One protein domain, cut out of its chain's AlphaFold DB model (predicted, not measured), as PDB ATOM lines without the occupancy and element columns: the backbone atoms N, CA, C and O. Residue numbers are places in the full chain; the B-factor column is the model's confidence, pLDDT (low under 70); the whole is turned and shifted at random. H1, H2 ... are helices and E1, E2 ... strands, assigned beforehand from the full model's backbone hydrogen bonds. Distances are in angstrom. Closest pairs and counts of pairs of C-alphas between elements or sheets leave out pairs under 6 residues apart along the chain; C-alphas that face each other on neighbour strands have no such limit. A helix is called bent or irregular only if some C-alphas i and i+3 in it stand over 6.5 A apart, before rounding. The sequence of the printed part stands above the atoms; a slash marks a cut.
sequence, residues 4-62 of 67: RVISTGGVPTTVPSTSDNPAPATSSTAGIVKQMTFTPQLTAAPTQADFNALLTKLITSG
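This is residues 4 to 62 of the 67 residues of an uncharacterized protein of Salmonella enterica subsp. enterica serovar Guildford (UniProt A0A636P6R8). Read from the first printed residue and you meet a long, thin, open shape: a small two-stranded hairpin, E1 and E2, at one end, then a long stretch without named elements that runs away from it, swings out in a loop around residue 28, and turns back at the far end into one helix, H1, which lies beside residues 35 to 39 of that stretch. The hairpin and the helix lie at different ends of the model, and residues 43 to 49, at the far turn, stick out. The printed part has 59 residues, with two named strands and one named helix in the order E1, E2, H1; the two strands form an antiparallel sheet in the order E1, E2. The class is mixed, helices and strands, with 24 residues, under half, in named elements. The whole is extended, with a radius of gyration of the C-alphas of 20.5 A and spans of 65 by 22 by 12 A.

Look first at E1, residues 4 to 8, and E2, residues 11 to 16, which are antiparallel neighbours and form a hairpin over a tight link of 2 residues. Their N-to-C directions stand at 140 degrees. The C-alphas of Val 5 and Thr 14 face each other at 4.6 A. Check the backbone here: N 6 and O 13 are 2.9 A apart and N 13 and O 6 are 2.8 A apart, both within hydrogen-bond range. Go on along the long link of 31 residues to H1, residues 48 to 60. E1 and H1 are apart. Within H1 every O i to N i+4 pair is within hydrogen-bond range.

Find C-alpha 4 at (258.398, 151.959, 237.619); from there E1 runs 12.6 A to C-alpha 8. E2 begins at C-alpha 11, at (256.303, 138.785, 236.343), and measures 16.2 A to C-alpha 16. Then pass along residues 17 to 47 until you reach C-alpha 48 at (290.604, 187.356, 251.337), where H1 begins. H1 measures 18.5 A and ends at C-alpha 60, at (277.161, 177.923, 242.918); it is not bent.

The C-alphas of Gly 10 and Ala 44 are the two farthest apart, at 65.1 A, and the outline is only just a rod. The C-alphas of Arg 4 and Gly 62, the first and last printed, are 28.4 A apart. The printed part has no cut, and the link from E2 to H1 is long. Residues 43 to 49, of which 48 and 49 belong to H1, stand free. The mean pLDDT of the printed part is 86.9; look for values under 70 at residue 4, residue 8 and residues 15 to 21, while the mean of H1 is 97.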
ATOM      1  N   ARG A   4     258.073 152.525 238.934       69.88
ATOM      2  CA  ARG A   4     258.398 151.959 237.619       69.88
ATOM      3  C   ARG A   4     258.088 150.473 237.668       69.88
ATOM      4  O   ARG A   4     258.526 149.779 238.579       69.88
ATOM      5  N   VAL A   5     257.331 149.993 236.689       77.94
ATOM      6  CA  VAL A   5     257.070 148.562 236.527       77.94
ATOM      7  C   VAL A   5     258.191 147.983 235.670       77.94
ATOM      8  O   VAL A   5     258.423 148.456 234.558       77.94
ATOM      9  N   ILE A   6     258.908 146.991 236.191       76.00
ATOM     10  CA  ILE A   6     259.882 146.199 235.432       76.00
ATOM     11  C   ILE A   6     259.389 144.753 235.329       76.00
ATOM     12  O   ILE A   6     258.650 144.286 236.189       76.00
ATOM     13  N   SER A   7     259.769 144.038 234.270       74.38
ATOM     14  CA  SER A   7     259.498 142.602 234.150       74.38
ATOM     15  C   SER A   7     260.805 141.833 234.278       74.38
ATOM     16  O   SER A   7     261.694 141.960 233.437       74.38
ATOM     17  N   THR A   8     260.922 141.037 235.336       66.69
ATOM     18  CA  THR A   8     262.002 140.061 235.522       66.69
ATOM     19  C   THR A   8     261.391 138.672 235.432       66.69
ATOM     20  O   THR A   8     260.676 138.255 236.340       66.69
ATOM     21  N   GLY A   9     261.619 137.971 234.318       74.38
ATOM     22  CA  GLY A   9     261.074 136.625 234.109       74.38
ATOM     23  C   GLY A   9     259.563 136.576 233.845       74.38
ATOM     24  O   GLY A   9     258.918 135.601 234.209       74.38
ATOM     25  N   GLY A  10     258.979 137.620 233.244       76.56
ATOM     26  CA  GLY A  10     257.555 137.645 232.873       76.56
ATOM     27  C   GLY A  10     256.599 138.060 233.994       76.56
ATOM     28  O   GLY A  10     255.417 138.264 233.732       76.56
ATOM     29  N   VAL A  11     257.096 138.269 235.219       78.62
ATOM     30  CA  VAL A  11     256.303 138.785 236.343       78.62
ATOM     31  C   VAL A  11     256.551 140.292 236.488       78.62
ATOM     32  O   VAL A  11     257.709 140.696 236.638       78.62
ATOM     33  N   PRO A  12     255.512 141.144 236.417       76.81
ATOM     34  CA  PRO A  12     255.664 142.571 236.660       76.81
ATOM     35  C   PRO A  12     255.974 142.817 238.139       76.81
ATOM     36  O   PRO A  12     255.201 142.439 239.019       76.81
ATOM     37  N   THR A  13     257.104 143.460 238.414       76.94
ATOM     38  CA  THR A  13     257.491 143.918 239.748       76.94
ATOM     39  C   THR A  13     257.569 145.439 239.763       76.94
ATOM     40  O   THR A  13     258.026 146.082 238.814       76.94
ATOM     41  N   THR A  14     257.072 146.031 240.843       75.75
ATOM     42  CA  THR A  14     257.071 147.481 241.016       75.75
ATOM     43  C   THR A  14     258.315 147.884 241.790       75.75
ATOM     44  O   THR A  14     258.487 147.474 242.937       75.75
ATOM     45  N   VAL A  15     259.181 148.685 241.172       68.81
ATOM     46  CA  VAL A  15     260.379 149.230 241.820       68.81
ATOM     47  C   VAL A  15     260.206 150.726 242.105       68.81
ATOM     48  O   VAL A  15     259.608 151.447 241.292       68.81
ATOM     49  N   PRO A  16     260.720 151.233 243.245       60.25
ATOM     50  CA  PRO A  16     260.718 152.666 243.526       60.25
ATOM     51  C   PRO A  16     261.480 153.430 242.430       60.25
ATOM     52  O   PRO A  16     262.666 153.189 242.219       60.25
ATOM     53  N   SER A  17     260.839 154.384 241.739       60.56
ATOM     54  CA  SER A  17     261.510 155.210 240.713       60.56
ATOM     55  C   SER A  17     262.421 156.292 241.297       60.56
ATOM     56  O   SER A  17     262.975 157.097 240.555       60.56
ATOM     57  N   THR A  18     262.592 156.336 242.620       56.34
ATOM     58  CA  THR A  18     263.464 157.301 243.306       56.34
ATOM     59  C   THR A  18     264.945 157.119 242.970       56.34
ATOM     60  O   THR A  18     265.737 157.999 243.281       56.34
ATOM     61  N   SER A  19     265.323 156.008 242.327       52.88
ATOM     62  CA  SER A  19     266.692 155.754 241.860       52.88
ATOM     63  C   SER A  19     267.027 156.363 240.495       52.88
ATOM     64  O   SER A  19     268.207 156.486 240.189       52.88
ATOM     65  N   ASP A  20     266.037 156.735 239.676       56.12
ATOM     66  CA  ASP A  20     266.272 157.133 238.274       56.12
ATOM     67  C   ASP A  20     266.430 158.652 238.075       56.12
ATOM     68  O   ASP A  20     266.730 159.097 236.970       56.12
ATOM     69  N   ASN A  21     266.244 159.469 239.120       64.50
ATOM     70  CA  ASN A  21     266.416 160.917 239.014       64.50
ATOM     71  C   ASN A  21     267.350 161.423 240.119       64.50
ATOM     72  O   ASN A  21     266.946 161.449 241.287       64.50
ATOM     73  N   PRO A  22     268.604 161.779 239.797       76.31
ATOM     74  CA  PRO A  22     269.558 162.182 240.811       76.31
ATOM     75  C   PRO A  22     269.100 163.489 241.476       76.31
ATOM     76  O   PRO A  22     268.977 164.533 240.836       76.31
ATOM     77  N   ALA A  23     268.820 163.414 242.778       88.62
ATOM     78  CA  ALA A  23     268.409 164.555 243.586       88.62
ATOM     79  C   ALA A  23     269.633 165.368 244.045       88.62
ATOM     80  O   ALA A  23     270.690 164.778 244.297       88.62
ATOM     81  N   PRO A  24     269.521 166.702 244.177       92.12
ATOM     82  CA  PRO A  24     270.602 167.519 244.714       92.12
ATOM     83  C   PRO A  24     270.927 167.126 246.161       92.12
ATOM     84  O   PRO A  24     270.036 166.762 246.930       92.12
ATOM     85  N   ALA A  25     272.205 167.215 246.529       94.31
ATOM     86  CA  ALA A  25     272.636 167.019 247.908       94.31
ATOM     87  C   ALA A  25     271.996 168.054 248.852       94.31
ATOM     88  O   ALA A  25     271.792 169.212 248.489       94.31
ATOM     89  N   THR A  26     271.703 167.633 250.082       93.50
ATOM     90  CA  THR A  26     271.220 168.501 251.168       93.50
ATOM     91  C   THR A  26     272.036 168.250 252.435       93.50
ATOM     92  O   THR A  26     272.820 167.304 252.498       93.50
ATOM     93  N   SER A  27     271.837 169.057 253.481       93.31
ATOM     94  CA  SER A  27     272.539 168.888 254.763       93.31
ATOM     95  C   SER A  27     272.221 167.572 255.486       93.31
ATOM     96  O   SER A  27     272.986 167.157 256.352       93.31
ATOM     97  N   SER A  28     271.111 166.907 255.155       95.25
ATOM     98  CA  SER A  28     270.667 165.669 255.817       95.25
ATOM     99  C   SER A  28     270.522 164.481 254.867       95.25
ATOM    100  O   SER A  28     270.132 163.395 255.292       95.25
ATOM    101  N   THR A  29     270.789 164.651 253.572       91.12
ATOM    102  CA  THR A  29     270.612 163.588 252.575       91.12
ATOM    103  C   THR A  29     271.672 163.708 251.493       91.12
ATOM    104  O   THR A  29     271.814 164.758 250.862       91.12
ATOM    105  N   ALA A  30     272.403 162.615 251.271       90.69
ATOM    106  CA  ALA A  30     273.360 162.515 250.179       90.69
ATOM    107  C   ALA A  30     272.656 162.683 248.823       90.69
ATOM    108  O   ALA A  30     271.538 162.209 248.626       90.69
ATOM    109  N   GLY A  31     273.328 163.337 247.882       91.62
ATOM    110  CA  GLY A  31     272.803 163.591 246.546       91.62
ATOM    111  C   GLY A  31     273.904 164.047 245.599       91.62
ATOM    112  O   GLY A  31     275.089 163.973 245.924       91.62
ATOM    113  N   ILE A  32     273.512 164.516 244.419       93.00
ATOM    114  CA  ILE A  32     274.445 165.009 243.406       93.00
ATOM    115  C   ILE A  32     274.747 166.498 243.573       93.00
ATOM    116  O   ILE A  32     273.948 167.280 244.088       93.00
ATOM    117  N   VAL A  33     275.909 166.883 243.064       95.31
ATOM    118  CA  VAL A  33     276.442 168.245 243.042       95.31
ATOM    119  C   VAL A  33     276.975 168.534 241.647       95.31
ATOM    120  O   VAL A  33     277.337 167.618 240.904       95.31
ATOM    121  N   LYS A  34     277.012 169.807 241.260       95.00
ATOM    122  CA  LYS A  34     277.583 170.197 239.969       95.00
ATOM    123  C   LYS A  34     279.105 170.188 240.066       95.00
ATOM    124  O   LYS A  34     279.679 170.451 241.125       95.00
ATOM    125  N   GLN A  35     279.772 169.944 238.943       96.00
ATOM    126  CA  GLN A  35     281.206 170.182 238.856       96.00
ATOM    127  C   GLN A  35     281.481 171.677 239.056       96.00
ATOM    128  O   GLN A  35     280.876 172.526 238.399       96.00
ATOM    129  N   MET A  36     282.386 172.000 239.979       97.12
ATOM    130  CA  MET A  36     282.809 173.377 240.204       97.12
ATOM    131  C   MET A  36     283.653 173.871 239.023       97.12
ATOM    132  O   MET A  36     284.488 173.136 238.493       97.12
ATOM    133  N   THR A  37     283.471 175.134 238.640       95.69
ATOM    134  CA  THR A  37     284.346 175.798 237.671       95.69
ATOM    135  C   THR A  37     285.790 175.773 238.160       95.69
ATOM    136  O   THR A  37     286.057 176.034 239.335       95.69
ATOM    137  N   PHE A  38     286.725 175.512 237.247       96.25
ATOM    138  CA  PHE A  38     288.154 175.505 237.538       96.25
ATOM    139  C   PHE A  38     288.599 176.766 238.307       96.25
ATOM    140  O   PHE A  38     288.163 177.893 238.036       96.25
ATOM    141  N   THR A  39     289.482 176.564 239.283       94.12
ATOM    142  CA  THR A  39     290.179 177.631 240.001       94.12
ATOM    143  C   THR A  39     291.672 177.405 239.797       94.12
ATOM    144  O   THR A  39     292.166 176.359 240.218       94.12
ATOM    145  N   PRO A  40     292.385 178.330 239.130       93.94
ATOM    146  CA  PRO A  40     293.819 178.194 238.935       93.94
ATOM    147  C   PRO A  40     294.552 178.216 240.276       93.94
ATOM    148  O   PRO A  40     294.117 178.865 241.229       93.94
ATOM    149  N   GLN A  41     295.683 177.520 240.334       94.50
ATOM    150  CA  GLN A  41     296.560 177.571 241.494       94.50
ATOM    151  C   GLN A  41     297.201 178.957 241.599       94.50
ATOM    152  O   GLN A  41     297.733 179.483 240.619       94.50
ATOM    153  N   LEU A  42     297.154 179.539 242.795       95.62
ATOM    154  CA  LEU A  42     297.788 180.822 243.067       95.62
ATOM    155  C   LEU A  42     299.299 180.634 243.220       95.62
ATOM    156  O   LEU A  42     299.762 179.712 243.890       95.62
ATOM    157  N   THR A  43     300.062 181.528 242.598       95.69
ATOM    158  CA  THR A  43     301.524 181.605 242.733       95.69
ATOM    159  C   THR A  43     301.960 182.533 243.869       95.69
ATOM    160  O   THR A  43     303.119 182.506 244.273       95.69
ATOM    161  N   ALA A  44     301.034 183.338 244.397       96.06
ATOM    162  CA  ALA A  44     301.218 184.222 245.542       96.06
ATOM    163  C   ALA A  44     300.402 183.736 246.751       96.06
ATOM    164  O   ALA A  44     299.569 182.833 246.634       96.06
ATOM    165  N   ALA A  45     300.628 184.356 247.914       96.50
ATOM    166  CA  ALA A  45     299.819 184.105 249.101       96.50
ATOM    167  C   ALA A  45     298.335 184.437 248.822       96.50
ATOM    168  O   ALA A  45     298.060 185.519 248.293       96.50
ATOM    169  N   PRO A  46     297.386 183.548 249.171       95.75
ATOM    170  CA  PRO A  46     295.965 183.795 248.958       95.75
ATOM    171  C   PRO A  46     295.483 185.036 249.707       95.75
ATOM    172  O   PRO A  46     295.802 185.234 250.880       95.75
ATOM    173  N   THR A  47     294.674 185.850 249.039       97.06
ATOM    174  CA  THR A  47     294.010 187.005 249.644       97.06
ATOM    175  C   THR A  47     292.619 186.633 250.158       97.06
ATOM    176  O   THR A  47     292.050 185.591 249.819       97.06
ATOM    177  N   GLN A  48     292.005 187.523 250.941       97.81
ATOM    178  CA  GLN A  48     290.604 187.356 251.337       97.81
ATOM    179  C   GLN A  48     289.647 187.355 250.133       97.81
ATOM    180  O   GLN A  48     288.624 186.670 250.162       97.81
ATOM    181  N   ALA A  49     289.979 188.081 249.061       96.94
ATOM    182  CA  ALA A  49     289.183 188.078 247.839       96.94
ATOM    183  C   ALA A  49     289.210 186.701 247.157       96.94
ATOM    184  O   ALA A  49     288.161 186.211 246.740       96.94
ATOM    185  N   ASP A  50     290.374 186.046 247.121       96.69
ATOM    186  CA  ASP A  50     290.514 184.694 246.568       96.69
ATOM    187  C   ASP A  50     289.682 183.675 247.357       96.69
ATOM    188  O   ASP A  50     288.994 182.833 246.774       96.69
ATOM    189  N   PHE A  51     289.693 183.786 248.688       96.00
ATOM    190  CA  PHE A  51     288.885 182.934 249.556       96.00
ATOM    191  C   PHE A  51     287.383 183.138 249.324       96.00
ATOM    192  O   PHE A  51     286.654 182.172 249.098       96.00
ATOM    193  N   ASN A  52     286.914 184.387 249.299       96.69
ATOM    194  CA  ASN A  52     285.505 184.685 249.048       96.69
ATOM    195  C   ASN A  52     285.061 184.204 247.655       96.69
ATOM    196  O   ASN A  52     283.971 183.651 247.515       96.69
ATOM    197  N   ALA A  53     285.922 184.331 246.639       96.44
ATOM    198  CA  ALA A  53     285.650 183.811 245.301       96.44
ATOM    199  C   ALA A  53     285.503 182.278 245.290       96.44
ATOM    200  O   ALA A  53     284.623 181.748 244.605       96.44
ATOM    201  N   LEU A  54     286.320 181.556 246.066       96.19
ATOM    202  CA  LEU A  54     286.172 180.110 246.244       96.19
ATOM    203  C   LEU A  54     284.832 179.759 246.906       96.19
ATOM    204  O   LEU A  54     284.133 178.875 246.409       96.19
ATOM    205  N   LEU A  55     284.438 180.469 247.971       96.38
ATOM    206  CA  LEU A  55     283.145 180.251 248.633       96.38
ATOM    207  C   LEU A  55     281.976 180.421 247.657       96.38
ATOM    208  O   LEU A  55     281.105 179.557 247.575       96.38
ATOM    209  N   THR A  56     281.990 181.482 246.845       96.88
ATOM    210  CA  THR A  56     280.963 181.704 245.819       96.88
ATOM    211  C   THR A  56     280.888 180.548 244.816       96.88
ATOM    212  O   THR A  56     279.790 180.109 244.458       96.88
ATOM    213  N   LYS A  57     282.032 180.009 244.375       97.19
ATOM    214  CA  LYS A  57     282.072 178.854 243.461       97.19
ATOM    215  C   LYS A  57     281.528 177.571 244.104       97.19
ATOM    216  O   LYS A  57     280.812 176.817 243.437       97.19
ATOM    217  N   LEU A  58     281.814 177.329 245.384       96.56
ATOM    218  CA  LEU A  58     281.292 176.175 246.128       96.56
ATOM    219  C   LEU A  58     279.770 176.258 246.315       96.56
ATOM    220  O   LEU A  58     279.069 175.276 246.074       96.56
ATOM    221  N   ILE A  59     279.246 177.445 246.633       96.94
ATOM    222  CA  ILE A  59     277.799 177.696 246.716       96.94
ATOM    223  C   ILE A  59     277.133 177.478 245.351       96.94
ATOM    224  O   ILE A  59     276.148 176.752 245.233       96.94
ATOM    225  N   THR A  60     277.714 178.031 244.282       96.31
ATOM    226  CA  THR A  60     277.161 177.923 242.918       96.31
ATOM    227  C   THR A  60     277.121 176.474 242.415       96.31
ATOM    228  O   THR A  60     276.207 176.088 241.680       96.31
ATOM    229  N   SER A  61     278.095 175.652 242.816       96.56
ATOM    230  CA  SER A  61     278.155 174.227 242.461       96.56
ATOM    231  C   SER A  61     277.272 173.327 243.338       96.56
ATOM    232  O   SER A  61     277.136 172.139 243.043       96.56
ATOM    233  N   GLY A  62     276.615 173.882 244.363       95.44
ATOM    234  CA  GLY A  62     275.766 173.133 245.292       95.44
ATOM    235  C   GLY A  62     276.549 172.310 246.316       95.44
ATOM    236  O   GLY A  62     275.981 171.419 246.933       95.44
TER     237      GLY A  62